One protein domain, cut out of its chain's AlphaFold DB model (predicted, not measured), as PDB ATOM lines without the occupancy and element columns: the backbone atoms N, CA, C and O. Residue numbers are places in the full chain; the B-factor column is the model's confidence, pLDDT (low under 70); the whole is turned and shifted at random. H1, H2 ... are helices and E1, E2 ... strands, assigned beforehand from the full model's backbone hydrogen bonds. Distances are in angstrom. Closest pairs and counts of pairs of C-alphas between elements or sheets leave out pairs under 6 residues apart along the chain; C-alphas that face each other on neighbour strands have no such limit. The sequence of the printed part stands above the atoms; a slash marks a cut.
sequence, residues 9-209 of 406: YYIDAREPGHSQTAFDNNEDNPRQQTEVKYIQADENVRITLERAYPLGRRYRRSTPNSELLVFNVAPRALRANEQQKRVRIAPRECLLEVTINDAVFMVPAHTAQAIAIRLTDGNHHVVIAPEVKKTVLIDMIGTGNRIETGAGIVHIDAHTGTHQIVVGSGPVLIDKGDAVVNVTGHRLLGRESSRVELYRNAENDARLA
ATOM      1  N   TYR A   9     -65.439 -34.533  28.834       82.12
ATOM      2  CA  TYR A   9     -65.644 -35.200  27.555       82.12
ATOM      3  C   TYR A   9     -65.080 -36.615  27.627       82.12
ATOM      4  O   TYR A   9     -63.971 -36.815  28.115       82.12
ATOM      5  N   TYR A  10     -65.816 -37.596  27.118       81.25
ATOM      6  CA  TYR A  10     -65.278 -38.929  26.850       81.25
ATOM      7  C   TYR A  10     -64.899 -38.966  25.377       81.25
ATOM      8  O   TYR A  10     -65.668 -38.473  24.567       81.25
ATOM      9  N   ILE A  11     -63.707 -39.460  25.053       80.31
ATOM     10  CA  ILE A  11     -63.166 -39.430  23.692       80.31
ATOM     11  C   ILE A  11     -62.918 -40.864  23.225       80.31
ATOM     12  O   ILE A  11     -61.960 -41.505  23.657       80.31
ATOM     13  N   ASP A  12     -63.752 -41.365  22.314       69.94
ATOM     14  CA  ASP A  12     -63.532 -42.637  21.610       69.94
ATOM     15  C   ASP A  12     -63.260 -42.372  20.118       69.94
ATOM     16  O   ASP A  12     -63.950 -41.595  19.458       69.94
ATOM     17  N   ALA A  13     -62.272 -43.060  19.536       61.06
ATOM     18  CA  ALA A  13     -61.985 -42.995  18.100       61.06
ATOM     19  C   ALA A  13     -63.194 -43.386  17.214       61.06
ATOM     20  O   ALA A  13     -63.248 -43.031  16.028       61.06
ATOM     21  N   ARG A  14     -64.172 -44.109  17.779       62.97
ATOM     22  CA  ARG A  14     -65.426 -44.532  17.136       62.97
ATOM     23  C   ARG A  14     -66.525 -43.468  17.132       62.97
ATOM     24  O   ARG A  14     -67.550 -43.695  16.494       62.97
ATOM     25  N   GLU A  15     -66.330 -42.319  17.775       60.25
ATOM     26  CA  GLU A  15     -67.349 -41.265  17.801       60.25
ATOM     27  C   GLU A  15     -67.662 -40.729  16.395       60.25
ATOM     28  O   GLU A  15     -66.757 -40.624  15.559       60.25
ATOM     29  N   PRO A  16     -68.929 -40.410  16.082       53.62
ATOM     30  CA  PRO A  16     -69.276 -39.791  14.811       53.62
ATOM     31  C   PRO A  16     -68.601 -38.418  14.697       53.62
ATOM     32  O   PRO A  16     -68.641 -37.614  15.620       53.62
ATOM     33  N   GLY A  17     -67.980 -38.145  13.549       59.75
ATOM     34  CA  GLY A  17     -67.252 -36.903  13.303       59.75
ATOM     35  C   GLY A  17     -67.074 -36.647  11.812       59.75
ATOM     36  O   GLY A  17     -67.276 -37.542  10.989       59.75
ATOM     37  N   HIS A  18     -66.704 -35.419  11.457       66.56
ATOM     38  CA  HIS A  18     -66.409 -35.052  10.074       66.56
ATOM     39  C   HIS A  18     -64.945 -35.381   9.753       66.56
ATOM     40  O   HIS A  18     -64.040 -34.915  10.445       66.56
ATOM     41  N   SER A  19     -64.704 -36.169   8.705       67.81
ATOM     42  CA  SER A  19     -63.361 -36.497   8.214       67.81
ATOM     43  C   SER A  19     -63.005 -35.656   6.993       67.81
ATOM     44  O   SER A  19     -63.800 -35.538   6.061       67.81
ATOM     45  N   GLN A  20     -61.793 -35.116   6.974       70.19
ATOM     46  CA  GLN A  20     -61.172 -34.541   5.787       70.19
ATOM     47  C   GLN A  20     -59.943 -35.367   5.430       70.19
ATOM     48  O   GLN A  20     -59.182 -35.774   6.305       70.19
ATOM     49  N   THR A  21     -59.749 -35.601   4.140       68.25
ATOM     50  CA  THR A  21     -58.582 -36.317   3.630       68.25
ATOM     51  C   THR A  21     -57.756 -35.349   2.812       68.25
ATOM     52  O   THR A  21     -58.264 -34.777   1.847       68.25
ATOM     53  N   ALA A  22     -56.491 -35.197   3.182       58.88
ATOM     54  CA  ALA A  22     -55.506 -34.486   2.392       58.88
ATOM     55  C   ALA A  22     -54.564 -35.500   1.734       58.88
ATOM     56  O   ALA A  22     -54.128 -36.479   2.349       58.88
ATOM     57  N   PHE A  23     -54.277 -35.270   0.457       56.41
ATOM     58  CA  PHE A  23     -53.169 -35.923  -0.221       56.41
ATOM     59  C   PHE A  23     -51.987 -34.975  -0.133       56.41
ATOM     60  O   PHE A  23     -51.970 -33.963  -0.832       56.41
ATOM     61  N   ASP A  24     -51.024 -35.307   0.717       53.69
ATOM     62  CA  ASP A  24     -49.754 -34.604   0.708       53.69
ATOM     63  C   ASP A  24     -48.866 -35.286  -0.325       53.69
ATOM     64  O   ASP A  24     -48.471 -36.444  -0.200       53.69
ATOM     65  N   ASN A  25     -48.618 -34.564  -1.413       49.88
ATOM     66  CA  ASN A  25     -47.632 -34.938  -2.414       49.88
ATOM     67  C   ASN A  25     -46.637 -33.785  -2.550       49.88
ATOM     68  O   ASN A  25     -46.551 -33.149  -3.600       49.88
ATOM     69  N   ASN A  26     -45.965 -33.478  -1.440       51.78
ATOM     70  CA  ASN A  26     -44.868 -32.517  -1.393       51.78
ATOM     71  C   ASN A  26     -43.519 -33.253  -1.483       51.78
ATOM     72  O   ASN A  26     -43.467 -34.459  -1.235       51.78
ATOM     73  N   GLU A  27     -42.442 -32.527  -1.797       45.97
ATOM     74  CA  GLU A  27     -41.056 -33.019  -1.754       45.97
ATOM     75  C   GLU A  27     -40.726 -33.688  -0.411       45.97
ATOM     76  O   GLU A  27     -40.025 -34.698  -0.389       45.97
ATOM     77  N   ASP A  28     -41.313 -33.184   0.681       42.94
ATOM     78  CA  ASP A  28     -41.126 -33.719   2.029       42.94
ATOM     79  C   ASP A  28     -41.873 -35.044   2.266       42.94
ATOM     80  O   ASP A  28     -41.336 -35.940   2.896       42.94
ATOM     81  N   ASN A  29     -43.081 -35.239   1.724       50.44
ATOM     82  CA  ASN A  29     -43.879 -36.457   1.942       50.44
ATOM     83  C   ASN A  29     -44.380 -37.035   0.608       50.44
ATOM     84  O   ASN A  29     -45.585 -36.998   0.329       50.44
ATOM     85  N   PRO A  30     -43.497 -37.561  -0.257       53.00
ATOM     86  CA  PRO A  30     -43.933 -38.138  -1.513       53.00
ATOM     87  C   PRO A  30     -44.784 -39.375  -1.215       53.00
ATOM     88  O   PRO A  30     -44.319 -40.328  -0.593       53.00
ATOM     89  N   ARG A  31     -46.024 -39.397  -1.719       61.19
ATOM     90  CA  ARG A  31     -46.927 -40.560  -1.623       61.19
ATOM     91  C   ARG A  31     -47.398 -40.880  -0.191       61.19
ATOM     92  O   ARG A  31     -47.509 -42.053   0.172       61.19
ATOM     93  N   GLN A  32     -47.774 -39.869   0.590       63.28
ATOM     94  CA  GLN A  32     -48.468 -40.060   1.869       63.28
ATOM     95  C   GLN A  32     -49.905 -39.523   1.803       63.28
ATOM     96  O   GLN A  32     -50.180 -38.471   1.234       63.28
ATOM     97  N   GLN A  33     -50.855 -40.264   2.371       69.25
ATOM     98  CA  GLN A  33     -52.230 -39.792   2.539       69.25
ATOM     99  C   GLN A  33     -52.496 -39.566   4.025       69.25
ATOM    100  O   GLN A  33     -52.334 -40.498   4.814       69.25
ATOM    101  N   THR A  34     -52.948 -38.365   4.389       73.31
ATOM    102  CA  THR A  34     -53.297 -38.019   5.771       73.31
ATOM    103  C   THR A  34     -54.806 -37.828   5.885       73.31
ATOM    104  O   THR A  34     -55.418 -37.015   5.192       73.31
ATOM    105  N   GLU A  35     -55.431 -38.606   6.760       80.81
ATOM    106  CA  GLU A  35     -56.834 -38.478   7.137       80.81
ATOM    107  C   GLU A  35     -56.919 -37.759   8.483       80.81
ATOM    108  O   GLU A  35     -56.321 -38.197   9.464       80.81
ATOM    109  N   VAL A  36     -57.685 -36.671   8.537       84.56
ATOM    110  CA  VAL A  36     -57.945 -35.898   9.752       84.56
ATOM    111  C   VAL A  36     -59.429 -35.983  10.070       84.56
ATOM    112  O   VAL A  36     -60.273 -35.445   9.351       84.56
ATOM    113  N   LYS A  37     -59.768 -36.645  11.174       84.06
ATOM    114  CA  LYS A  37     -61.135 -36.726  11.692       84.06
ATOM    115  C   LYS A  37     -61.295 -35.775  12.869       84.06
ATOM    116  O   LYS A  37     -60.600 -35.899  13.871       84.06
ATOM    117  N   TYR A  38     -62.230 -34.839  12.765       83.50
ATOM    118  CA  TYR A  38     -62.574 -33.942  13.865       83.50
ATOM    119  C   TYR A  38     -63.414 -34.700  14.891       83.50
ATOM    120  O   TYR A  38     -64.437 -35.280  14.521       83.50
ATOM    121  N   ILE A  39     -62.975 -34.698  16.152       83.88
ATOM    122  CA  ILE A  39     -63.680 -35.381  17.244       83.88
ATOM    123  C   ILE A  39     -64.448 -34.366  18.087       83.88
ATOM    124  O   ILE A  39     -65.669 -34.417  18.156       83.88
ATOM    125  N   GLN A  40     -63.738 -33.410  18.689       82.19
ATOM    126  CA  GLN A  40     -64.316 -32.475  19.651       82.19
ATOM    127  C   GLN A  40     -63.603 -31.125  19.575       82.19
ATOM    128  O   GLN A  40     -62.435 -31.035  19.200       82.19
ATOM    129  N   ALA A  41     -64.297 -30.057  19.955       81.56
ATOM    130  CA  ALA A  41     -63.683 -28.761  20.197       81.56
ATOM    131  C   ALA A  41     -64.246 -28.132  21.473       81.56
ATOM    132  O   ALA A  41     -65.401 -28.355  21.836       81.56
ATOM    133  N   ASP A  42     -63.405 -27.344  22.117       79.88
ATOM    134  CA  ASP A  42     -63.704 -26.445  23.222       79.88
ATOM    135  C   ASP A  42     -63.066 -25.076  22.907       79.88
ATOM    136  O   ASP A  42     -62.296 -24.953  21.947       79.88
ATOM    137  N   GLU A  43     -63.362 -24.032  23.682       77.75
ATOM    138  CA  GLU A  43     -62.738 -22.712  23.496       77.75
ATOM    139  C   GLU A  43     -61.197 -22.777  23.563       77.75
ATOM    140  O   GLU A  43     -60.504 -22.001  22.901       77.75
ATOM    141  N   ASN A  44     -60.656 -23.731  24.329       79.56
ATOM    142  CA  ASN A  44     -59.225 -23.850  24.596       79.56
ATOM    143  C   ASN A  44     -58.501 -24.835  23.672       79.56
ATOM    144  O   ASN A  44     -57.272 -24.769  23.559       79.56
ATOM    145  N   VAL A  45     -59.224 -25.761  23.035       87.38
ATOM    146  CA  VAL A  45     -58.617 -26.891  22.326       87.38
ATOM    147  C   VAL A  45     -59.479 -27.398  21.178       87.38
ATOM    148  O   VAL A  45     -60.704 -27.458  21.256       87.38
ATOM    149  N   ARG A  46     -58.821 -27.844  20.108       89.75
ATOM    150  CA  ARG A  46     -59.436 -28.653  19.053       89.75
ATOM    151  C   ARG A  46     -58.815 -30.043  19.030       89.75
ATOM    152  O   ARG A  46     -57.602 -30.165  18.881       89.75
ATOM    153  N   ILE A  47     -59.656 -31.069  19.099       89.62
ATOM    154  CA  ILE A  47     -59.250 -32.474  19.118       89.62
ATOM    155  C   ILE A  47     -59.521 -33.123  17.762       89.62
ATOM    156  O   ILE A  47     -60.655 -33.124  17.267       89.62
ATOM    157  N   THR A  48     -58.477 -33.701  17.176       89.81
ATOM    158  CA  THR A  48     -58.526 -34.449  15.916       89.81
ATOM    159  C   THR A  48     -57.920 -35.841  16.085       89.81
ATOM    160  O   THR A  48     -57.044 -36.057  16.915       89.81
ATOM    161  N   LEU A  49     -58.390 -36.805  15.299       87.88
ATOM    162  CA  LEU A  49     -57.719 -38.083  15.082       87.88
ATOM    163  C   LEU A  49     -57.038 -38.023  13.719       87.88
ATOM    164  O   LEU A  49     -57.716 -37.875  12.702       87.88
ATOM    165  N   GLU A  50     -55.715 -38.118  13.710       86.56
ATOM    166  CA  GLU A  50     -54.901 -38.025  12.501       86.56
ATOM    167  C   GLU A  50     -54.306 -39.390  12.161       86.56
ATOM    168  O   GLU A  50     -53.675 -40.034  13.002       86.56
ATOM    169  N   ARG A  51     -54.522 -39.843  10.925       83.12
ATOM    170  CA  ARG A  51     -54.021 -41.119  10.410       83.12
ATOM    171  C   ARG A  51     -53.209 -40.895   9.153       83.12
ATOM    172  O   ARG A  51     -53.716 -40.323   8.194       83.12
ATOM    173  N   ALA A  52     -51.985 -41.402   9.138       74.88
ATOM    174  CA  ALA A  52     -51.154 -41.403   7.943       74.88
ATOM    175  C   ALA A  52     -51.123 -42.790   7.306       74.88
ATOM    176  O   ALA A  52     -50.903 -43.783   7.998       74.88
ATOM    177  N   TYR A  53     -51.282 -42.857   5.988       69.81
ATOM    178  CA  TYR A  53     -51.215 -44.091   5.208       69.81
ATOM    179  C   TYR A  53     -50.093 -44.011   4.161       69.81
ATOM    180  O   TYR A  53     -49.960 -42.976   3.498       69.81
ATOM    181  N   PRO A  54     -49.326 -45.097   3.950       60.38
ATOM    182  CA  PRO A  54     -48.380 -45.178   2.843       60.38
ATOM    183  C   PRO A  54     -49.143 -45.362   1.523       60.38
ATOM    184  O   PRO A  54     -50.028 -46.218   1.430       60.38
ATOM    185  N   LEU A  55     -48.809 -44.607   0.471       54.59
ATOM    186  CA  LEU A  55     -49.367 -44.837  -0.867       54.59
ATOM    187  C   LEU A  55     -48.424 -45.738  -1.690       54.59
ATOM    188  O   LEU A  55     -47.353 -45.324  -2.132       54.59
ATOM    189  N   GLY A  56     -48.857 -46.977  -1.960       48.06
ATOM    190  CA  GLY A  56     -48.167 -47.936  -2.833       48.06
ATOM    191  C   GLY A  56     -49.141 -48.812  -3.633       48.06
ATOM    192  O   GLY A  56     -50.197 -49.192  -3.135       48.06
ATOM    193  N   ARG A  57     -48.793 -49.164  -4.885       37.34
ATOM    194  CA  ARG A  57     -49.679 -49.867  -5.849       37.34
ATOM    195  C   ARG A  57     -50.140 -51.278  -5.426       37.34
ATOM    196  O   ARG A  57     -51.021 -51.824  -6.082       37.34
ATOM    197  N   ARG A  58     -49.566 -51.874  -4.372       41.22
ATOM    198  CA  ARG A  58     -49.880 -53.246  -3.916       41.22
ATOM    199  C   ARG A  58     -50.504 -53.350  -2.520       41.22
ATOM    200  O   ARG A  58     -51.051 -54.401  -2.206       41.22
ATOM    201  N   TYR A  59     -50.505 -52.285  -1.718       42.88
ATOM    202  CA  TYR A  59     -51.099 -52.316  -0.380       42.88
ATOM    203  C   TYR A  59     -52.487 -51.682  -0.411       42.88
ATOM    204  O   TYR A  59     -52.652 -50.465  -0.488       42.88
ATOM    205  N   ARG A  60     -53.521 -52.531  -0.388       40.50
ATOM    206  CA  ARG A  60     -54.897 -52.081  -0.157       40.50
ATOM    207  C   ARG A  60     -54.965 -51.350   1.188       40.50
ATOM    208  O   ARG A  60     -54.584 -51.909   2.215       40.50
ATOM    209  N   ARG A  61     -55.503 -50.125   1.144       48.19
ATOM    210  CA  ARG A  61     -55.979 -49.288   2.261       48.19
ATOM    211  C   ARG A  61     -56.515 -50.125   3.433       48.19
ATOM    212  O   ARG A  61     -57.686 -50.493   3.416       48.19
ATOM    213  N   SER A  62     -55.701 -50.437   4.435       50.59
ATOM    214  CA  SER A  62     -56.233 -51.118   5.624       50.59
ATOM    215  C   SER A  62     -55.563 -50.727   6.934       50.59
ATOM    216  O   SER A  62     -56.267 -50.675   7.939       50.59
ATOM    217  N   THR A  63     -54.279 -50.350   6.936       53.91
ATOM    218  CA  THR A  63     -53.570 -50.036   8.188       53.91
ATOM    219  C   THR A  63     -52.786 -48.725   8.074       53.91
ATOM    220  O   THR A  63     -51.980 -48.597   7.150       53.91
ATOM    221  N   PRO A  64     -53.028 -47.734   8.955       55.12
ATOM    222  CA  PRO A  64     -52.233 -46.511   8.988       55.12
ATOM    223  C   PRO A  64     -50.835 -46.775   9.572       55.12
ATOM    224  O   PRO A  64     -50.691 -47.551  10.516       55.12
ATOM    225  N   ASN A  65     -49.818 -46.084   9.047       64.44
ATOM    226  CA  ASN A  65     -48.453 -46.074   9.588       64.44
ATOM    227  C   ASN A  65     -48.369 -45.329  10.925       64.44
ATOM    228  O   ASN A  65     -47.503 -45.617  11.747       64.44
ATOM    229  N   SER A  66     -49.268 -44.367  11.142       73.69
ATOM    230  CA  SER A  66     -49.416 -43.673  12.416       73.69
ATOM    231  C   SER A  66     -50.874 -43.324  12.667       73.69
ATOM    232  O   SER A  66     -51.576 -42.896  11.750       73.69
ATOM    233  N   GLU A  67     -51.316 -43.452  13.913       84.06
ATOM    234  CA  GLU A  67     -52.618 -42.967  14.377       84.06
ATOM    235  C   GLU A  67     -52.417 -42.128  15.644       84.06
ATOM    236  O   GLU A  67     -51.965 -42.645  16.667       84.06
ATOM    237  N   LEU A  68     -52.746 -40.837  15.574       88.00
ATOM    238  CA  LEU A  68     -52.511 -39.855  16.631       88.00
ATOM    239  C   LEU A  68     -53.826 -39.237  17.096       88.00
ATOM    240  O   LEU A  68     -54.599 -38.741  16.277       88.00
ATOM    241  N   LEU A  69     -54.058 -39.207  18.408       91.56
ATOM    242  CA  LEU A  69     -55.088 -38.351  18.995       91.56
ATOM    243  C   LEU A  69     -54.466 -36.989  19.316       91.56
ATOM    244  O   LEU A  69     -53.672 -36.872  20.246       91.56
ATOM    245  N   VAL A  70     -54.803 -35.974  18.529       91.81
ATOM    246  CA  VAL A  70     -54.155 -34.663  18.547       91.81
ATOM    247  C   VAL A  70     -55.002 -33.646  19.300       91.81
ATOM    248  O   VAL A  70     -56.136 -33.369  18.916       91.81
ATOM    249  N   PHE A  71     -54.428 -33.036  20.331       92.81
ATOM    250  CA  PHE A  71     -54.963 -31.880  21.038       92.81
ATOM    251  C   PHE A  71     -54.243 -30.629  20.531       92.81
ATOM    252  O   PHE A  71     -53.102 -30.359  20.897       92.81
ATOM    253  N   ASN A  72     -54.912 -29.859  19.675       91.25
ATOM    254  CA  ASN A  72     -54.421 -28.566  19.207       91.25
ATOM    255  C   ASN A  72     -54.819 -27.501  20.231       91.25
ATOM    256  O   ASN A  72     -55.986 -27.104  20.294       91.25
ATOM    257  N   VAL A  73     -53.865 -27.089  21.060       88.00
ATOM    258  CA  VAL A  73     -54.064 -26.204  22.209       88.00
ATOM    259  C   VAL A  73     -53.920 -24.746  21.773       88.00
ATOM    260  O   VAL A  73     -52.964 -24.392  21.095       88.00
ATOM    261  N   ALA A  74     -54.871 -23.901  22.183       69.69
ATOM    262  CA  ALA A  74     -54.925 -22.462  21.893       69.69
ATOM    263  C   ALA A  74     -54.974 -22.050  20.396       69.69
ATOM    264  O   ALA A  74     -54.342 -21.072  20.003       69.69
ATOM    265  N   PRO A  75     -55.819 -22.664  19.543       57.12
ATOM    266  CA  PRO A  75     -55.818 -22.374  18.104       57.12
ATOM    267  C   PRO A  75     -56.270 -20.946  17.718       57.12
ATOM    268  O   PRO A  75     -56.199 -20.596  16.540       57.12
ATOM    269  N   ARG A  76     -56.810 -20.141  18.653       55.44
ATOM    270  CA  ARG A  76     -57.422 -18.814  18.399       55.44
ATOM    271  C   ARG A  76     -57.350 -17.832  19.588       55.44
ATOM    272  O   ARG A  76     -58.291 -17.070  19.796       55.44
ATOM    273  N   ALA A  77     -56.304 -17.859  20.412       58.94
ATOM    274  CA  ALA A  77     -56.232 -16.933  21.551       58.94
ATOM    275  C   ALA A  77     -56.175 -15.459  21.080       58.94
ATOM    276  O   ALA A  77     -55.335 -15.101  20.257       58.94
ATOM    277  N   LEU A  78     -57.077 -14.608  21.593       51.94
ATOM    278  CA  LEU A  78     -57.236 -13.203  21.174       51.94
ATOM    279  C   LEU A  78     -56.532 -12.200  22.113       51.94
ATOM    280  O   LEU A  78     -56.429 -11.021  21.772       51.94
ATOM    281  N   ARG A  79     -56.056 -12.634  23.294       57.47
ATOM    282  CA  ARG A  79     -55.392 -11.790  24.311       57.47
ATOM    283  C   ARG A  79     -54.219 -12.517  24.979       57.47
ATOM    284  O   ARG A  79     -54.268 -13.727  25.172       57.47
ATOM    285  N   ALA A  80     -53.193 -11.769  25.393       55.62
ATOM    286  CA  ALA A  80     -51.921 -12.306  25.905       55.62
ATOM    287  C   ALA A  80     -52.048 -13.201  27.160       55.62
ATOM    288  O   ALA A  80     -51.317 -14.171  27.315       55.62
ATOM    289  N   ASN A  81     -52.995 -12.917  28.054       54.62
ATOM    290  CA  ASN A  81     -53.265 -13.710  29.261       54.62
ATOM    291  C   ASN A  81     -54.157 -14.942  29.013       54.62
ATOM    292  O   ASN A  81     -54.226 -15.825  29.861       54.62
ATOM    293  N   GLU A  82     -54.814 -15.019  27.856       60.62
ATOM    294  CA  GLU A  82     -55.605 -16.176  27.420       60.62
ATOM    295  C   GLU A  82     -54.770 -17.161  26.587       60.62
ATOM    296  O   GLU A  82     -55.241 -18.261  26.292       60.62
ATOM    297  N   GLN A  83     -53.541 -16.788  26.213       68.50
ATOM    298  CA  GLN A  83     -52.622 -17.636  25.453       68.50
ATOM    299  C   GLN A  83     -52.056 -18.768  26.309       68.50
ATOM    300  O   GLN A  83     -52.023 -19.904  25.849       68.50
ATOM    301  N   GLN A  84     -51.707 -18.514  27.574       86.12
ATOM    302  CA  GLN A  84     -51.164 -19.559  28.437       86.12
ATOM    303  C   GLN A  84     -52.210 -20.628  28.756       86.12
ATOM    304  O   GLN A  84     -53.289 -20.345  29.278       86.12
ATOM    305  N   LYS A  85     -51.849 -21.887  28.494       89.06
ATOM    306  CA  LYS A  85     -52.658 -23.065  28.834       89.06
ATOM    307  C   LYS A  85     -51.868 -24.005  29.726       89.06
ATOM    308  O   LYS A  85     -50.659 -24.164  29.548       89.06
ATOM    309  N   ARG A  86     -52.566 -24.629  30.671       93.38
ATOM    310  CA  ARG A  86     -52.037 -25.704  31.509       93.38
ATOM    311  C   ARG A  86     -52.606 -27.019  31.017       93.38
ATOM    312  O   ARG A  86     -53.819 -27.202  31.048       93.38
ATOM    313  N   VAL A  87     -51.739 -27.908  30.559       95.94
ATOM    314  CA  VAL A  87     -52.097 -29.250  30.111       95.94
ATOM    315  C   VAL A  87     -51.585 -30.246  31.140       95.94
ATOM    316  O   VAL A  87     -50.412 -30.214  31.505       95.94
ATOM    317  N   ARG A  88     -52.440 -31.148  31.606       97.38
ATOM    318  CA  ARG A  88     -52.044 -32.270  32.458       97.38
ATOM    319  C   ARG A  88     -52.511 -33.571  31.833       97.38
ATOM    320  O   ARG A  88     -53.672 -33.678  31.466       97.38
ATOM    321  N   ILE A  89     -51.627 -34.557  31.757       96.75
ATOM    322  CA  ILE A  89     -51.947 -35.917  31.321       96.75
ATOM    323  C   ILE A  89     -51.679 -36.849  32.497       96.75
ATOM    324  O   ILE A  89     -50.565 -36.870  33.014       96.75
ATOM    325  N   ALA A  90     -52.676 -37.601  32.948       96.38
ATOM    326  CA  ALA A  90     -52.542 -38.501  34.091       96.38
ATOM    327  C   ALA A  90     -53.389 -39.767  33.909       96.38
ATOM    328  O   ALA A  90     -54.428 -39.711  33.252       96.38
ATOM    329  N   PRO A  91     -52.993 -40.915  34.481       93.06
ATOM    330  CA  PRO A  91     -53.887 -42.062  34.535       93.06
ATOM    331  C   PRO A  91     -55.083 -41.755  35.443       93.06
ATOM    332  O   PRO A  91     -54.945 -41.121  36.492       93.06
ATOM    333  N   ARG A  92     -56.257 -42.249  35.059       90.50
ATOM    334  CA  ARG A  92     -57.462 -42.242  35.884       90.50
ATOM    335  C   ARG A  92     -58.201 -43.555  35.678       90.50
ATOM    336  O   ARG A  92     -58.838 -43.762  34.649       90.50
ATOM    337  N   GLU A  93     -58.098 -44.438  36.669       85.06
ATOM    338  CA  GLU A  93     -58.603 -45.815  36.584       85.06
ATOM    339  C   GLU A  93     -58.053 -46.527  35.329       85.06
ATOM    340  O   GLU A  93     -56.839 -46.657  35.188       85.06
ATOM    341  N   CYS A  94     -58.919 -46.958  34.407       81.50
ATOM    342  CA  CYS A  94     -58.546 -47.615  33.147       81.50
ATOM    343  C   CYS A  94     -58.424 -46.642  31.955       81.50
ATOM    344  O   CYS A  94     -58.314 -47.076  30.805       81.50
ATOM    345  N   LEU A  95     -58.496 -45.334  32.212       89.81
ATOM    346  CA  LEU A  95     -58.449 -44.272  31.212       89.81
ATOM    347  C   LEU A  95     -57.224 -43.382  31.432       89.81
ATOM    348  O   LEU A  95     -56.570 -43.400  32.476       89.81
ATOM    349  N   LEU A  96     -56.938 -42.568  30.429       92.56
ATOM    350  CA  LEU A  96     -56.032 -41.443  30.524       92.56
ATOM    351  C   LEU A  96     -56.859 -40.158  30.593       92.56
ATOM    352  O   LEU A  96     -57.658 -39.877  29.704       92.56
ATOM    353  N   GLU A  97     -56.670 -39.385  31.649       94.69
ATOM    354  CA  GLU A  97     -57.250 -38.059  31.802       94.69
ATOM    355  C   GLU A  97     -56.300 -37.023  31.195       94.69
ATOM    356  O   GLU A  97     -55.156 -36.883  31.631       94.69
ATOM    357  N   VAL A  98     -56.780 -36.282  30.199       94.88
ATOM    358  CA  VAL A  98     -56.121 -35.090  29.662       94.88
ATOM    359  C   VAL A  98     -56.918 -33.880  30.131       94.88
ATOM    360  O   VAL A  98     -58.082 -33.732  29.785       94.88
ATOM    361  N   THR A  99     -56.310 -33.013  30.929       94.12
ATOM    362  CA  THR A  99     -56.918 -31.767  31.401       94.12
ATOM    363  C   THR A  99     -56.261 -30.592  30.698       94.12
ATOM    364  O   THR A  99     -55.034 -30.510  30.675       94.12
ATOM    365  N   ILE A 100     -57.055 -29.680  30.142       92.38
ATOM    366  CA  ILE A 100     -56.589 -28.425  29.540       92.38
ATOM    367  C   ILE A 100     -57.318 -27.288  30.246       92.38
ATOM    368  O   ILE A 100     -58.515 -27.086  30.043       92.38
ATOM    369  N   ASN A 101     -56.590 -26.554  31.089       89.62
ATOM    370  CA  ASN A 101     -57.151 -25.629  32.073       89.62
ATOM    371  C   ASN A 101     -58.220 -26.320  32.942       89.62
ATOM    372  O   ASN A 101     -57.869 -27.158  33.767       89.62
ATOM    373  N   ASP A 102     -59.497 -25.983  32.753       85.56
ATOM    374  CA  ASP A 102     -60.632 -26.541  33.496       85.56
ATOM    375  C   ASP A 102     -61.394 -27.637  32.722       85.56
ATOM    376  O   ASP A 102     -62.267 -28.300  33.290       85.56
ATOM    377  N   ALA A 103     -61.081 -27.845  31.436       88.62
ATOM    378  CA  ALA A 103     -61.719 -28.856  30.595       88.62
ATOM    379  C   ALA A 103     -61.025 -30.215  30.746       88.62
ATOM    380  O   ALA A 103     -59.799 -30.306  30.648       88.62
ATOM    381  N   VAL A 104     -61.811 -31.275  30.944       91.50
ATOM    382  CA  VAL A 104     -61.316 -32.636  31.191       91.50
ATOM    383  C   VAL A 104     -61.725 -33.565  30.052       91.50
ATOM    384  O   VAL A 104     -62.892 -33.620  29.672       91.50
ATOM    385  N   PHE A 105     -60.775 -34.341  29.539       91.62
ATOM    386  CA  PHE A 105     -60.963 -35.294  28.449       91.62
ATOM    387  C   PHE A 105     -60.521 -36.686  28.902       91.62
ATOM    388  O   PHE A 105     -59.360 -36.902  29.243       91.62
ATOM    389  N   MET A 106     -61.446 -37.640  28.902       91.69
ATOM    390  CA  MET A 106     -61.210 -39.032  29.266       91.69
ATOM    391  C   MET A 106     -60.942 -39.860  28.015       91.69
ATOM    392  O   MET A 106     -61.820 -40.014  27.165       91.69
ATOM    393  N   VAL A 107     -59.736 -40.409  27.913       90.25
ATOM    394  CA  VAL A 107     -59.247 -41.135  26.739       90.25
ATOM    395  C   VAL A 107     -58.996 -42.603  27.109       90.25
ATOM    396  O   VAL A 107     -58.128 -42.885  27.934       90.25
ATOM    397  N   PRO A 108     -59.705 -43.573  26.512       85.94
ATOM    398  CA  PRO A 108     -59.388 -44.991  26.662       85.94
ATOM    399  C   PRO A 108     -57.955 -45.316  26.232       85.94
ATOM    400  O   PRO A 108     -57.468 -44.804  25.227       85.94
ATOM    401  N   ALA A 109     -57.290 -46.230  26.942       75.50
ATOM    402  CA  ALA A 109     -55.888 -46.584  26.680       75.50
ATOM    403  C   ALA A 109     -55.621 -47.033  25.224       75.50
ATOM    404  O   ALA A 109     -54.555 -46.768  24.657       75.50
ATOM    405  N   HIS A 110     -56.610 -47.684  24.603       77.62
ATOM    406  CA  HIS A 110     -56.539 -48.196  23.232       77.62
ATOM    407  C   HIS A 110     -56.842 -47.150  22.149       77.62
ATOM    408  O   HIS A 110     -56.712 -47.468  20.964       77.62
ATOM    409  N   THR A 111     -57.249 -45.936  22.528       82.25
ATOM    410  CA  THR A 111     -57.487 -44.844  21.583       82.25
ATOM    411  C   THR A 111     -56.155 -44.381  21.000       82.25
ATOM    412  O   THR A 111     -55.258 -43.972  21.744       82.25
ATOM    413  N   ALA A 112     -56.045 -44.455  19.668       84.25
ATOM    414  CA  ALA A 112     -54.856 -44.118  18.885       84.25
ATOM    415  C   ALA A 112     -53.580 -44.883  19.304       84.25
ATOM    416  O   ALA A 112     -53.544 -45.607  20.302       84.25
ATOM    417  N   GLN A 113     -52.499 -44.740  18.541       83.94
ATOM    418  CA  GLN A 113     -51.190 -45.266  18.937       83.94
ATOM    419  C   GLN A 113     -50.533 -44.341  19.966       83.94
ATOM    420  O   GLN A 113     -50.066 -44.813  21.002       83.94
ATOM    421  N   ALA A 114     -50.602 -43.030  19.736       89.31
ATOM    422  CA  ALA A 114     -50.031 -42.005  20.602       89.31
ATOM    423  C   ALA A 114     -50.962 -40.791  20.742       89.31
ATOM    424  O   ALA A 114     -51.936 -40.637  19.997       89.31
ATOM    425  N   ILE A 115     -50.653 -39.934  21.711       92.06
ATOM    426  CA  ILE A 115     -51.298 -38.628  21.884       92.06
ATOM    427  C   ILE A 115     -50.349 -37.562  21.364       92.06
ATOM    428  O   ILE A 115     -49.163 -37.622  21.657       92.06
ATOM    429  N   ALA A 116     -50.856 -36.580  20.629       92.62
ATOM    430  CA  ALA A 116     -50.080 -35.412  20.239       92.62
ATOM    431  C   ALA A 116     -50.650 -34.156  20.901       92.62
ATOM    432  O   ALA A 116     -51.861 -33.944  20.891       92.62
ATOM    433  N   ILE A 117     -49.788 -33.313  21.455       94.44
ATOM    434  CA  ILE A 117     -50.128 -31.995  21.981       94.44
ATOM    435  C   ILE A 117     -49.451 -30.969  21.077       94.44
ATOM    436  O   ILE A 117     -48.227 -30.883  21.059       94.44
ATOM    437  N   ARG A 118     -50.238 -30.199  20.323       93.31
ATOM    438  CA  ARG A 118     -49.716 -29.087  19.522       93.31
ATOM    439  C   ARG A 118     -49.943 -27.787  20.272       93.31
ATOM    440  O   ARG A 118     -51.090 -27.448  20.572       93.31
ATOM    441  N   LEU A 119     -48.860 -27.099  20.596       91.00
ATOM    442  CA  LEU A 119     -48.836 -25.860  21.357       91.00
ATOM    443  C   LEU A 119     -48.530 -24.697  20.416       91.00
ATOM    444  O   LEU A 119     -47.554 -24.732  19.669       91.00
ATOM    445  N   THR A 120     -49.353 -23.653  20.470       85.62
ATOM    446  CA  THR A 120     -49.024 -22.375  19.835       85.62
ATOM    447  C   THR A 120     -48.052 -21.569  20.702       85.62
ATOM    448  O   THR A 120     -47.562 -22.047  21.722       85.62
ATOM    449  N   ASP A 121     -47.773 -20.325  20.315       83.00
ATOM    450  CA  ASP A 121     -47.100 -19.386  21.211       83.00
ATOM    451  C   ASP A 121     -48.007 -19.043  22.410       83.00
ATOM    452  O   ASP A 121     -49.231 -18.939  22.256       83.00
ATOM    453  N   GLY A 122     -47.420 -18.873  23.602       81.25
ATOM    454  CA  GLY A 122     -48.211 -18.593  24.804       81.25
ATOM    455  C   GLY A 122     -47.662 -19.018  26.165       81.25
ATOM    456  O   GLY A 122     -48.423 -18.979  27.130       81.25
ATOM    457  N   ASN A 123     -46.388 -19.401  26.310       89.75
ATOM    458  CA  ASN A 123     -45.808 -19.835  27.595       89.75
ATOM    459  C   ASN A 123     -46.590 -20.987  28.275       89.75
ATOM    460  O   ASN A 123     -46.908 -20.932  29.469       89.75
ATOM    461  N   HIS A 124     -46.965 -22.018  27.523       92.88
ATOM    462  CA  HIS A 124     -47.774 -23.131  28.019       92.88
ATOM    463  C   HIS A 124     -47.031 -23.978  29.065       92.88
ATOM    464  O   HIS A 124     -45.807 -24.089  29.048       92.88
ATOM    465  N   HIS A 125     -47.777 -24.625  29.966       95.94
ATOM    466  CA  HIS A 125     -47.223 -25.596  30.917       95.94
ATOM    467  C   HIS A 125     -47.861 -26.959  30.683       95.94
ATOM    468  O   HIS A 125     -49.075 -27.095  30.828       95.94
ATOM    469  N   VAL A 126     -47.058 -27.957  30.323       97.75
ATOM    470  CA  VAL A 126     -47.507 -29.340  30.125       97.75
ATOM    471  C   VAL A 126     -46.891 -30.226  31.196       97.75
ATOM    472  O   VAL A 126     -45.678 -30.216  31.383       97.75
ATOM    473  N   VAL A 127     -47.719 -31.012  31.878       98.50
ATOM    474  CA  VAL A 127     -47.287 -31.991  32.879       98.50
ATOM    475  C   VAL A 127     -47.850 -33.359  32.526       98.50
ATOM    476  O   VAL A 127     -49.057 -33.591  32.607       98.50
ATOM    477  N   ILE A 128     -46.972 -34.284  32.166       98.25
ATOM    478  CA  ILE A 128     -47.292 -35.695  31.972       98.25
ATOM    479  C   ILE A 128     -46.931 -36.414  33.269       98.25
ATOM    480  O   ILE A 128     -45.784 -36.376  33.704       98.25
ATOM    481  N   ALA A 129     -47.914 -37.035  33.921       97.50
ATOM    482  CA  ALA A 129     -47.696 -37.681  35.207       97.50
ATOM    483  C   ALA A 129     -46.672 -38.833  35.092       97.50
ATOM    484  O   ALA A 129     -46.624 -39.497  34.048       97.50
ATOM    485  N   PRO A 130     -45.879 -39.100  36.149       95.75
ATOM    486  CA  PRO A 130     -44.814 -40.104  36.121       95.75
ATOM    487  C   PRO A 130     -45.276 -41.498  35.691       95.75
ATOM    488  O   PRO A 130     -44.515 -42.233  35.084       95.75
ATOM    489  N   GLU A 131     -46.526 -41.865  35.955       94.19
ATOM    490  CA  GLU A 131     -47.077 -43.189  35.661       94.19
ATOM    491  C   GLU A 131     -47.579 -43.336  34.212       94.19
ATOM    492  O   GLU A 131     -47.919 -44.440  33.781       94.19
ATOM    493  N   VAL A 132     -47.657 -42.244  33.441       93.69
ATOM    494  CA  VAL A 132     -48.147 -42.281  32.057       93.69
ATOM    495  C   VAL A 132     -47.100 -42.926  31.162       93.69
ATOM    496  O   VAL A 132     -46.036 -42.356  30.937       93.69
ATOM    497  N   LYS A 133     -47.440 -44.092  30.607       90.38
ATOM    498  CA  LYS A 133     -46.596 -44.842  29.662       90.38
ATOM    499  C   LYS A 133     -46.965 -44.662  28.190       90.38
ATOM    500  O   LYS A 133     -46.176 -45.006  27.315       90.38
ATOM    501  N   LYS A 134     -48.164 -44.138  27.912       90.25
ATOM    502  CA  LYS A 134     -48.625 -43.839  26.549       90.25
ATOM    503  C   LYS A 134     -47.632 -42.880  25.891       90.25
ATOM    504  O   LYS A 134     -47.260 -41.889  26.514       90.25
ATOM    505  N   THR A 135     -47.240 -43.157  24.650       91.62
ATOM    506  CA  THR A 135     -46.362 -42.248  23.910       91.62
ATOM    507  C   THR A 135     -47.048 -40.903  23.692       91.62
ATOM    508  O   THR A 135     -48.225 -40.856  23.311       91.62
ATOM    509  N   VAL A 136     -46.310 -39.819  23.937       93.19
ATOM    510  CA  VAL A 136     -46.785 -38.447  23.739       93.19
ATOM    511  C   VAL A 136     -45.863 -37.713  22.773       93.19
ATOM    512  O   VAL A 136     -44.650 -37.716  22.934       93.19
ATOM    513  N   LEU A 137     -46.440 -37.071  21.767       93.50
ATOM    514  CA  LEU A 137     -45.748 -36.175  20.854       93.50
ATOM    515  C   LEU A 137     -46.095 -34.746  21.265       93.50
ATOM    516  O   LEU A 137     -47.255 -34.451  21.549       93.50
ATOM    517  N   ILE A 138     -45.111 -33.861  21.316       94.38
ATOM    518  CA  ILE A 138     -45.309 -32.450  21.627       94.38
ATOM    519  C   ILE A 138     -44.694 -31.648  20.495       94.38
ATOM    520  O   ILE A 138     -43.491 -31.702  20.274       94.38
ATOM    521  N   ASP A 139     -45.536 -30.906  19.802       92.94
ATOM    522  CA  ASP A 139     -45.131 -29.940  18.792       92.94
ATOM    523  C   ASP A 139     -45.330 -28.560  19.411       92.94
ATOM    524  O   ASP A 139     -46.430 -28.254  19.886       92.94
ATOM    525  N   MET A 140     -44.275 -27.760  19.500       90.94
ATOM    526  CA  MET A 140     -44.355 -26.449  20.127       90.94
ATOM    527  C   MET A 140     -43.601 -25.384  19.351       90.94
ATOM    528  O   MET A 140     -42.521 -25.611  18.821       90.94
ATOM    529  N   ILE A 141     -44.184 -24.190  19.337       88.38
ATOM    530  CA  ILE A 141     -43.582 -22.969  18.804       88.38
ATOM    531  C   ILE A 141     -43.604 -21.872  19.877       88.38
ATOM    532  O   ILE A 141     -44.239 -22.017  20.927       88.38
ATOM    533  N   GLY A 142     -42.955 -20.744  19.594       87.00
ATOM    534  CA  GLY A 142     -42.981 -19.578  20.476       87.00
ATOM    535  C   GLY A 142     -41.992 -19.696  21.629       87.00
ATOM    536  O   GLY A 142     -40.987 -20.380  21.517       87.00
ATOM    537  N   THR A 143     -42.216 -19.009  22.746       89.81
ATOM    538  CA  THR A 143     -41.257 -19.021  23.867       89.81
ATOM    539  C   THR A 143     -41.922 -19.287  25.214       89.81
ATOM    540  O   THR A 143     -43.139 -19.213  25.358       89.81
ATOM    541  N   GLY A 144     -41.108 -19.679  26.196       90.06
ATOM    542  CA  GLY A 144     -41.480 -19.856  27.599       90.06
ATOM    543  C   GLY A 144     -42.328 -21.086  27.922       90.06
ATOM    544  O   GLY A 144     -42.808 -21.205  29.049       90.06
ATOM    545  N   ASN A 145     -42.503 -22.017  26.978       94.19
ATOM    546  CA  ASN A 145     -43.141 -23.301  27.274       94.19
ATOM    547  C   ASN A 145     -42.320 -24.101  28.300       94.19
ATOM    548  O   ASN A 145     -41.092 -24.211  28.188       94.19
ATOM    549  N   ARG A 146     -43.015 -24.682  29.281       96.88
ATOM    550  CA  ARG A 146     -42.455 -25.580  30.292       96.88
ATOM    551  C   ARG A 146     -43.094 -26.957  30.173       96.88
ATOM    552  O   ARG A 146     -44.313 -27.071  30.259       96.88
ATOM    553  N   ILE A 147     -42.279 -27.992  30.024       98.25
ATOM    554  CA  ILE A 147     -42.733 -29.373  29.837       98.25
ATOM    555  C   ILE A 147     -42.152 -30.256  30.941       98.25
ATOM    556  O   ILE A 147     -40.956 -30.208  31.210       98.25
ATOM    557  N   GLU A 148     -42.987 -31.078  31.566       98.56
ATOM    558  CA  GLU A 148     -42.584 -32.114  32.521       98.56
ATOM    559  C   GLU A 148     -43.056 -33.466  31.976       98.56
ATOM    560  O   GLU A 148     -44.250 -33.639  31.715       98.56
ATOM    561  N   THR A 149     -42.132 -34.398  31.728       98.00
ATOM    562  CA  THR A 149     -42.441 -35.677  31.063       98.00
ATOM    563  C   THR A 149     -42.622 -36.838  32.049       98.00
ATOM    564  O   THR A 149     -42.127 -36.797  33.174       98.00
ATOM    565  N   GLY A 150     -43.352 -37.875  31.621       94.75
ATOM    566  CA  GLY A 150     -43.670 -39.066  32.424       94.75
ATOM    567  C   GLY A 150     -42.734 -40.259  32.172       94.75
ATOM    568  O   GLY A 150     -41.572 -40.084  31.806       94.75
ATOM    569  N   ALA A 151     -43.244 -41.483  32.360       93.19
ATOM    570  CA  ALA A 151     -42.505 -42.732  32.116       93.19
ATOM    571  C   ALA A 151     -42.557 -43.243  30.665       93.19
ATOM    572  O   ALA A 151     -41.753 -44.095  30.287       93.19
ATOM    573  N   GLY A 152     -43.509 -42.773  29.859       91.75
ATOM    574  CA  GLY A 152     -43.646 -43.129  28.448       91.75
ATOM    575  C   GLY A 152     -42.599 -42.465  27.558       91.75
ATOM    576  O   GLY A 152     -41.896 -41.546  27.972       91.75
ATOM    577  N   ILE A 153     -42.522 -42.921  26.307       92.88
ATOM    578  CA  ILE A 153     -41.722 -42.246  25.280       92.88
ATOM    579  C   ILE A 153     -42.344 -40.871  25.010       92.88
ATOM    580  O   ILE A 153     -43.562 -40.766  24.839       92.88
ATOM    581  N   VAL A 154     -41.525 -39.822  24.952       94.50
ATOM    582  CA  VAL A 154     -41.969 -38.489  24.531       94.50
ATOM    583  C   VAL A 154     -41.116 -37.994  23.374       94.50
ATOM    584  O   VAL A 154     -39.892 -38.014  23.458       94.50
ATOM    585  N   HIS A 155     -41.751 -37.551  22.294       93.62
ATOM    586  CA  HIS A 155     -41.072 -36.847  21.204       93.62
ATOM    587  C   HIS A 155     -41.441 -35.375  21.264       93.62
ATOM    588  O   HIS A 155     -42.612 -35.048  21.452       93.62
ATOM    589  N   ILE A 156     -40.451 -34.503  21.137       94.06
ATOM    590  CA  ILE A 156     -40.630 -33.062  21.241       94.06
ATOM    591  C   ILE A 156     -40.006 -32.399  20.021       94.06
ATOM    592  O   ILE A 156     -38.787 -32.416  19.874       94.06
ATOM    593  N   ASP A 157     -40.845 -31.769  19.209       93.25
ATOM    594  CA  ASP A 157     -40.435 -30.872  18.136       93.25
ATOM    595  C   ASP A 157     -40.562 -29.440  18.660       93.25
ATOM    596  O   ASP A 157     -41.662 -28.917  18.843       93.25
ATOM    597  N   ALA A 158     -39.423 -28.831  18.997       92.12
ATOM    598  CA  ALA A 158     -39.387 -27.535  19.673       92.12
ATOM    599  C   ALA A 158     -39.408 -26.334  18.716       92.12
ATOM    600  O   ALA A 158     -39.643 -25.219  19.164       92.12
ATOM    601  N   HIS A 159     -39.135 -26.558  17.426       91.19
ATOM    602  CA  HIS A 159     -39.071 -25.573  16.339       91.19
ATOM    603  C   HIS A 159     -38.274 -24.295  16.635       91.19
ATOM    604  O   HIS A 159     -37.174 -24.149  16.120       91.19
ATOM    605  N   THR A 160     -38.817 -23.346  17.402       92.75
ATOM    606  CA  THR A 160     -38.242 -22.007  17.633       92.75
ATOM    607  C   THR A 160     -38.420 -21.551  19.079       92.75
ATOM    608  O   THR A 160     -39.313 -22.023  19.766       92.75
ATOM    609  N   GLY A 161     -37.620 -20.569  19.513       92.50
ATOM    610  CA  GLY A 161     -37.787 -19.875  20.795       92.50
ATOM    611  C   GLY A 161     -37.020 -20.498  21.958       92.50
ATOM    612  O   GLY A 161     -35.953 -21.071  21.757       92.50
ATOM    613  N   THR A 162     -37.465 -20.296  23.202       94.88
ATOM    614  CA  THR A 162     -36.747 -20.775  24.398       94.88
ATOM    615  C   THR A 162     -37.665 -21.528  25.344       94.88
ATOM    616  O   THR A 162     -38.685 -20.996  25.779       94.88
ATOM    617  N   HIS A 163     -37.283 -22.752  25.707       95.62
ATOM    618  CA  HIS A 163     -38.131 -23.667  26.473       95.62
ATOM    619  C   HIS A 163     -37.406 -24.286  27.665       95.62
ATOM    620  O   HIS A 163     -36.173 -24.320  27.730       95.62
ATOM    621  N   GLN A 164     -38.194 -24.789  28.613       97.62
ATOM    622  CA  GLN A 164     -37.717 -25.554  29.759       97.62
ATOM    623  C   GLN A 164     -38.352 -26.939  29.752       97.62
ATOM    624  O   GLN A 164     -39.572 -27.064  29.662       97.62
ATOM    625  N   ILE A 165     -37.533 -27.977  29.880       98.38
ATOM    626  CA  ILE A 165     -37.999 -29.362  29.882       98.38
ATOM    627  C   ILE A 165     -37.410 -30.076  31.090       98.38
ATOM    628  O   ILE A 165     -36.194 -30.124  31.265       98.38
ATOM    629  N   VAL A 166     -38.273 -30.641  31.926       98.50
ATOM    630  CA  VAL A 166     -37.891 -31.526  33.024       98.50
ATOM    631  C   VAL A 166     -38.245 -32.944  32.617       98.50
ATOM    632  O   VAL A 166     -39.409 -33.269  32.377       98.50
ATOM    633  N   VAL A 167     -37.221 -33.779  32.505       98.00
ATOM    634  CA  VAL A 167     -37.352 -35.131  31.981       98.00
ATOM    635  C   VAL A 167     -37.676 -36.103  33.114       98.00
ATOM    636  O   VAL A 167     -36.998 -36.121  34.144       98.00
ATOM    637  N   GLY A 168     -38.725 -36.901  32.918       96.38
ATOM    638  CA  GLY A 168     -39.099 -38.021  33.775       96.38
ATOM    639  C   GLY A 168     -38.279 -39.286  33.512       96.38
ATOM    640  O   GLY A 168     -37.227 -39.267  32.871       96.38
ATOM    641  N   SER A 169     -38.764 -40.424  34.007       95.12
ATOM    642  CA  SER A 169     -38.087 -41.716  33.832       95.12
ATOM    643  C   SER A 169     -38.206 -42.280  32.413       95.12
ATOM    644  O   SER A 169     -37.470 -43.200  32.064       95.12
ATOM    645  N   GLY A 170     -39.126 -41.762  31.597       94.44
ATOM    646  CA  GLY A 170     -39.295 -42.142  30.200       94.44
ATOM    647  C   GLY A 170     -38.286 -41.452  29.278       94.44
ATOM    648  O   GLY A 170     -37.825 -40.349  29.581       94.44
ATOM    649  N   PRO A 171     -37.910 -42.081  28.153       94.88
ATOM    650  CA  PRO A 171     -37.019 -41.465  27.180       94.88
ATOM    651  C   PRO A 171     -37.715 -40.302  26.455       94.88
ATOM    652  O   PRO A 171     -38.859 -40.423  26.013       94.88
ATOM    653  N   VAL A 172     -36.995 -39.194  26.294       95.62
ATOM    654  CA  VAL A 172     -37.464 -37.974  25.633       95.62
ATOM    655  C   VAL A 172     -36.536 -37.641  24.474       95.62
ATOM    656  O   VAL A 172     -35.384 -37.267  24.696       95.62
ATOM    657  N   LEU A 173     -37.028 -37.796  23.249       94.31
ATOM    658  CA  LEU A 173     -36.331 -37.384  22.033       94.31
ATOM    659  C   LEU A 173     -36.730 -35.943  21.709       94.31
ATOM    660  O   LEU A 173     -37.917 -35.655  21.586       94.31
ATOM    661  N   ILE A 174     -35.756 -35.050  21.583       94.38
ATOM    662  CA  ILE A 174     -35.990 -33.625  21.339       94.38
ATOM    663  C   ILE A 174     -35.325 -33.247  20.015       94.38
ATOM    664  O   ILE A 174     -34.098 -33.283  19.949       94.38
ATOM    665  N   ASP A 175     -36.098 -32.854  18.996       92.31
ATOM    666  CA  ASP A 175     -35.598 -32.049  17.871       92.31
ATOM    667  C   ASP A 175     -35.712 -30.574  18.269       92.31
ATOM    668  O   ASP A 175     -36.804 -30.017  18.417       92.31
ATOM    669  N   LYS A 176     -34.560 -29.934  18.481       91.50
ATOM    670  CA  LYS A 176     -34.511 -28.535  18.905       91.50
ATOM    671  C   LYS A 176     -34.925 -27.574  17.791       91.50
ATOM    672  O   LYS A 176     -35.337 -26.465  18.108       91.50
ATOM    673  N   GLY A 177     -34.814 -27.956  16.516       90.19
ATOM    674  CA  GLY A 177     -34.897 -26.992  15.417       90.19
ATOM    675  C   GLY A 177     -33.929 -25.824  15.648       90.19
ATOM    676  O   GLY A 177     -32.743 -26.046  15.887       90.19
ATOM    677  N   ASP A 178     -34.466 -24.608  15.646       92.38
ATOM    678  CA  ASP A 178     -33.764 -23.361  15.965       92.38
ATOM    679  C   ASP A 178     -34.022 -22.886  17.414       92.38
ATOM    680  O   ASP A 178     -33.670 -21.764  17.789       92.38
ATOM    681  N   ALA A 179     -34.671 -23.705  18.247       94.44
ATOM    682  CA  ALA A 179     -34.979 -23.378  19.632       94.44
ATOM    683  C   ALA A 179     -33.784 -23.585  20.579       94.44
ATOM    684  O   ALA A 179     -32.952 -24.482  20.426       94.44
ATOM    685  N   VAL A 180     -33.767 -22.799  21.655       94.94
ATOM    686  CA  VAL A 180     -32.924 -23.013  22.835       94.94
ATOM    687  C   VAL A 180     -33.724 -23.806  23.863       94.94
ATOM    688  O   VAL A 180     -34.679 -23.303  24.457       94.94
ATOM    689  N   VAL A 181     -33.331 -25.052  24.108       96.06
ATOM    690  CA  VAL A 181     -34.052 -25.947  25.019       96.06
ATOM    691  C   VAL A 181     -33.205 -26.226  26.256       96.06
ATOM    692  O   VAL A 181     -32.174 -26.887  26.181       96.06
ATOM    693  N   ASN A 182     -33.657 -25.739  27.411       96.75
ATOM    694  CA  ASN A 182     -33.008 -25.995  28.692       96.75
ATOM    695  C   ASN A 182     -33.576 -27.279  29.300       96.75
ATOM    696  O   ASN A 182     -34.724 -27.294  29.754       96.75
ATOM    697  N   VAL A 183     -32.782 -28.349  29.307       97.62
ATOM    698  CA  VAL A 183     -33.230 -29.679  29.738       97.62
ATOM    699  C   VAL A 183     -32.649 -30.039  31.103       97.62
ATOM    700  O   VAL A 183     -31.442 -29.979  31.318       97.62
ATOM    701  N   THR A 184     -33.513 -30.458  32.025       97.69
ATOM    702  CA  THR A 184     -33.129 -31.103  33.286       97.69
ATOM    703  C   THR A 184     -33.332 -32.610  33.151       97.69
ATOM    704  O   THR A 184     -34.467 -33.075  33.072       97.69
ATOM    705  N   GLY A 185     -32.235 -33.365  33.111       96.06
ATOM    706  CA  GLY A 185     -32.210 -34.821  32.946       96.06
ATOM    707  C   GLY A 185     -30.827 -35.299  32.493       96.06
ATOM    708  O   GLY A 185     -29.912 -34.491  32.326       96.06
ATOM    709  N   HIS A 186     -30.659 -36.602  32.272       96.62
ATOM    710  CA  HIS A 186     -29.419 -37.152  31.726       96.62
ATOM    711  C   HIS A 186     -29.502 -37.244  30.203       96.62
ATOM    712  O   HIS A 186     -30.378 -37.922  29.668       96.62
ATOM    713  N   ARG A 187     -28.575 -36.586  29.500       95.75
ATOM    714  CA  ARG A 187     -28.408 -36.756  28.052       95.75
ATOM    715  C   ARG A 187     -27.792 -38.130  27.788       95.75
ATOM    716  O   ARG A 187     -26.693 -38.412  28.262       95.75
ATOM    717  N   LEU A 188     -28.511 -38.978  27.062       94.69
ATOM    718  CA  LEU A 188     -28.079 -40.328  26.694       94.69
ATOM    719  C   LEU A 188     -27.511 -40.391  25.273       94.69
ATOM    720  O   LEU A 188     -26.599 -41.174  25.023       94.69
ATOM    721  N   LEU A 189     -28.050 -39.577  24.360       93.44
ATOM    722  CA  LEU A 189     -27.627 -39.488  22.962       93.44
ATOM    723  C   LEU A 189     -27.538 -38.021  22.551       93.44
ATOM    724  O   LEU A 189     -28.395 -37.215  22.921       93.44
ATOM    725  N   GLY A 190     -26.524 -37.705  21.752       91.25
ATOM    726  CA  GLY A 190     -26.273 -36.362  21.258       91.25
ATOM    727  C   GLY A 190     -25.304 -35.575  22.136       91.25
ATOM    728  O   GLY A 190     -24.897 -35.988  23.225       91.25
ATOM    729  N   ARG A 191     -24.959 -34.387  21.654       89.50
ATOM    730  CA  ARG A 191     -24.099 -33.388  22.294       89.50
ATOM    731  C   ARG A 191     -24.870 -32.077  22.366       89.50
ATOM    732  O   ARG A 191     -25.900 -31.942  21.728       89.50
ATOM    733  N   GLU A 192     -24.363 -31.088  23.090       86.12
ATOM    734  CA  GLU A 192     -25.063 -29.802  23.265       86.12
ATOM    735  C   GLU A 192     -25.338 -29.070  21.940       86.12
ATOM    736  O   GLU A 192     -26.337 -28.367  21.800       86.12
ATOM    737  N   SER A 193     -24.483 -29.280  20.940       85.62
ATOM    738  CA  SER A 193     -24.651 -28.752  19.586       85.62
ATOM    739  C   SER A 193     -25.507 -29.637  18.672       85.62
ATOM    740  O   SER A 193     -25.795 -29.230  17.549       85.62
ATOM    741  N   SER A 194     -25.881 -30.849  19.092       89.56
ATOM    742  CA  SER A 194     -26.679 -31.756  18.262       89.56
ATOM    743  C   SER A 194     -28.080 -31.190  18.088       89.56
ATOM    744  O   SER A 194     -28.655 -30.657  19.027       89.56
ATOM    745  N   ARG A 195     -28.650 -31.302  16.888       88.06
ATOM    746  CA  ARG A 195     -30.034 -30.875  16.634       88.06
ATOM    747  C   ARG A 195     -31.045 -31.761  17.369       88.06
ATOM    748  O   ARG A 195     -31.989 -31.246  17.957       88.06
ATOM    749  N   VAL A 196     -30.812 -33.072  17.321       90.00
ATOM    750  CA  VAL A 196     -31.642 -34.091  17.965       90.00
ATOM    751  C   VAL A 196     -30.878 -34.690  19.138       90.00
ATOM    752  O   VAL A 196     -29.716 -35.075  18.994       90.00
ATOM    753  N   GLU A 197     -31.524 -34.766  20.295       93.94
ATOM    754  CA  GLU A 197     -30.936 -35.280  21.533       93.94
ATOM    755  C   GLU A 197     -31.917 -36.221  22.245       93.94
ATOM    756  O   GLU A 197     -33.127 -35.993  22.238       93.94
ATOM    757  N   LEU A 198     -31.398 -37.274  22.887       94.56
ATOM    758  CA  LEU A 198     -32.190 -38.179  23.725       94.56
ATOM    759  C   LEU A 198     -31.852 -37.942  25.190       94.56
ATOM    760  O   LEU A 198     -30.693 -38.068  25.590       94.56
ATOM    761  N   TYR A 199     -32.873 -37.692  25.998       96.31
ATOM    762  CA  TYR A 199     -32.752 -37.553  27.442       96.31
ATOM    763  C   TYR A 199     -33.563 -38.601  28.180       96.31
ATOM    764  O   TYR A 199     -34.569 -39.096  27.678       96.31
ATOM    765  N   ARG A 200     -33.145 -38.901  29.407       95.88
ATOM    766  CA  ARG A 200     -33.931 -39.675  30.364       95.88
ATOM    767  C   ARG A 200     -33.475 -39.383  31.789       95.88
ATOM    768  O   ARG A 200     -32.358 -38.919  32.005       95.88
ATOM    769  N   ASN A 201     -34.346 -39.612  32.759       95.75
ATOM    770  CA  ASN A 201     -34.030 -39.464  34.173       95.75
ATOM    771  C   ASN A 201     -34.476 -40.699  34.972       95.75
ATOM    772  O   ASN A 201     -35.228 -40.601  35.940       95.75
ATOM    773  N   ALA A 202     -34.063 -41.881  34.515       93.06
ATOM    774  CA  ALA A 202     -34.298 -43.149  35.191       93.06
ATOM    775  C   ALA A 202     -33.133 -43.518  36.120       93.06
ATOM    776  O   ALA A 202     -32.017 -42.991  36.036       93.06
ATOM    777  N   GLU A 203     -33.391 -44.482  37.000       86.50
ATOM    778  CA  GLU A 203     -32.368 -45.038  37.875       86.50
ATOM    779  C   GLU A 203     -31.215 -45.617  37.034       86.50
ATOM    780  O   GLU A 203     -31.423 -46.461  36.160       86.50
ATOM    781  N   ASN A 204     -29.989 -45.180  37.336       85.69
ATOM    782  CA  ASN A 204     -28.726 -45.533  36.666       85.69
ATOM    783  C   ASN A 204     -28.385 -44.786  35.363       85.69
ATOM    784  O   ASN A 204     -27.301 -45.017  34.818       85.69
ATOM    785  N   ASP A 205     -29.197 -43.837  34.895       93.44
ATOM    786  CA  ASP A 205     -28.879 -43.079  33.671       93.44
ATOM    787  C   ASP A 205     -27.633 -42.200  33.798       93.44
ATOM    788  O   ASP A 205     -26.891 -42.023  32.829       93.44
ATOM    789  N   ALA A 206     -27.310 -41.755  35.014       91.75
ATOM    790  CA  ALA A 206     -26.050 -41.078  35.306       91.75
ATOM    791  C   ALA A 206     -24.814 -41.904  34.896       91.75
ATOM    792  O   ALA A 206     -23.757 -41.331  34.636       91.75
ATOM    793  N   ARG A 207     -24.917 -43.242  34.829       91.38
ATOM    794  CA  ARG A 207     -23.852 -44.114  34.306       91.38
ATOM    795  C   ARG A 207     -23.759 -44.031  32.784       91.38
ATOM    796  O   ARG A 207     -22.651 -43.998  32.262       91.38
ATOM    797  N   LEU A 208     -24.893 -44.003  32.086       92.12
ATOM    798  CA  LEU A 208     -24.956 -43.938  30.620       92.12
ATOM    799  C   LEU A 208     -24.524 -42.566  30.075       92.12
ATOM    800  O   LEU A 208     -24.003 -42.486  28.967       92.12
ATOM    801  N   ALA A 209     -24.654 -41.509  30.880       88.75
ATOM    802  CA  ALA A 209     -24.139 -40.178  30.559       88.75
ATOM    803  C   ALA A 209     -22.600 -40.060  30.652       88.75
ATOM    804  O   ALA A 209     -22.031 -39.056  30.228       88.75
TER     805      ALA A 209
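AT A GLANCE: This is residues 9 to 209 of the 406 residues of the protein "Hemolysin-like protein" of Pseudomonas putida (UniProt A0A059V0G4). Two sheets make a sandwich, and from E8 to E15 the chain winds through it in stacked turns like a solenoid, laying E8, E10, E12 and E14 in one sheet and E9, E11, E13 and E15 in the other. At one end of these turns the first sheet runs on through E4, E3, E2 and E1 as a wing that spreads away from the E5 to E7 end of the second sheet, and at the other end it continues with the hairpin E16 and E17. The printed part has 201 residues, with four strands, H1, thirteen strands and H2 in that order; it is mostly strand. The sheets, both mixed, run E1 E2 E3 E4 E8 E10 E12 E14 E17 E16 and E7 E6 E5 E9 E11 E13 E15. The whole is compact, with a radius of gyration of the C-alphas of 17.3 A and spans of 47 by 42 by 36 A.

IN THESE COORDINATES: E1 is residues 19 to 24, from C-alpha 19 at (-63.361, -36.497, 8.214). E2, residues 32 to 41, is 26.4 A long, E3, 45 to 54, is 28.6 A, and E4, 66 to 73, is 20.6 A. H1 is 80 to 83, E5 86 to 92, E6 95 to 100, E7 103 to 108 and E8 114 to 119. Then come E9, 125 to 128; E10, 136 to 140; E11, 146 to 148; E12, 154 to 157; E13, 162 to 166; E14, 172 to 175; E15, 180 to 184; E16, 186 to 189; and E17, 196 to 200. H2, 205 to 208, ends at C-alpha 208, (-24.956, -43.938, 30.620).

HOW THE PARTS SIT: E1 to E4 form a meander, each strand the antiparallel neighbour of the one before, with N 35 and O 51 of E2 and E3 at 2.8 A. E4 and E8 are parallel, with N 71 and O 116 at 2.8 A. E5 to E7 are a second meander, with N 98 of E6 and O 105 of E7 at 2.8 A. E5 and E9 are parallel, with N 87 and O 125 at 2.8 A. E13 and E15 are also parallel, with N 184 and O 165 at 2.8 A. The two sheets, a sandwich of sheets face to face, have 38 pairs of C-alphas within 10 A. E1 is apart from E7. H2 is on the first sheet, at a height of 7.0 A, and H1 is on neither sheet. Both helices are too short for an O i to N i+4 pair.

THE WHOLE: The C-alphas of Arg 58 and Asn 81 are the farthest apart, 51.7 A. The printed part has no cut, and the link E3 to E4 is long. The mean pLDDT of the printed part is 83.1; residues 12 to 19, 21 to 33, 53 to 65 and 74 to 83 are under 70.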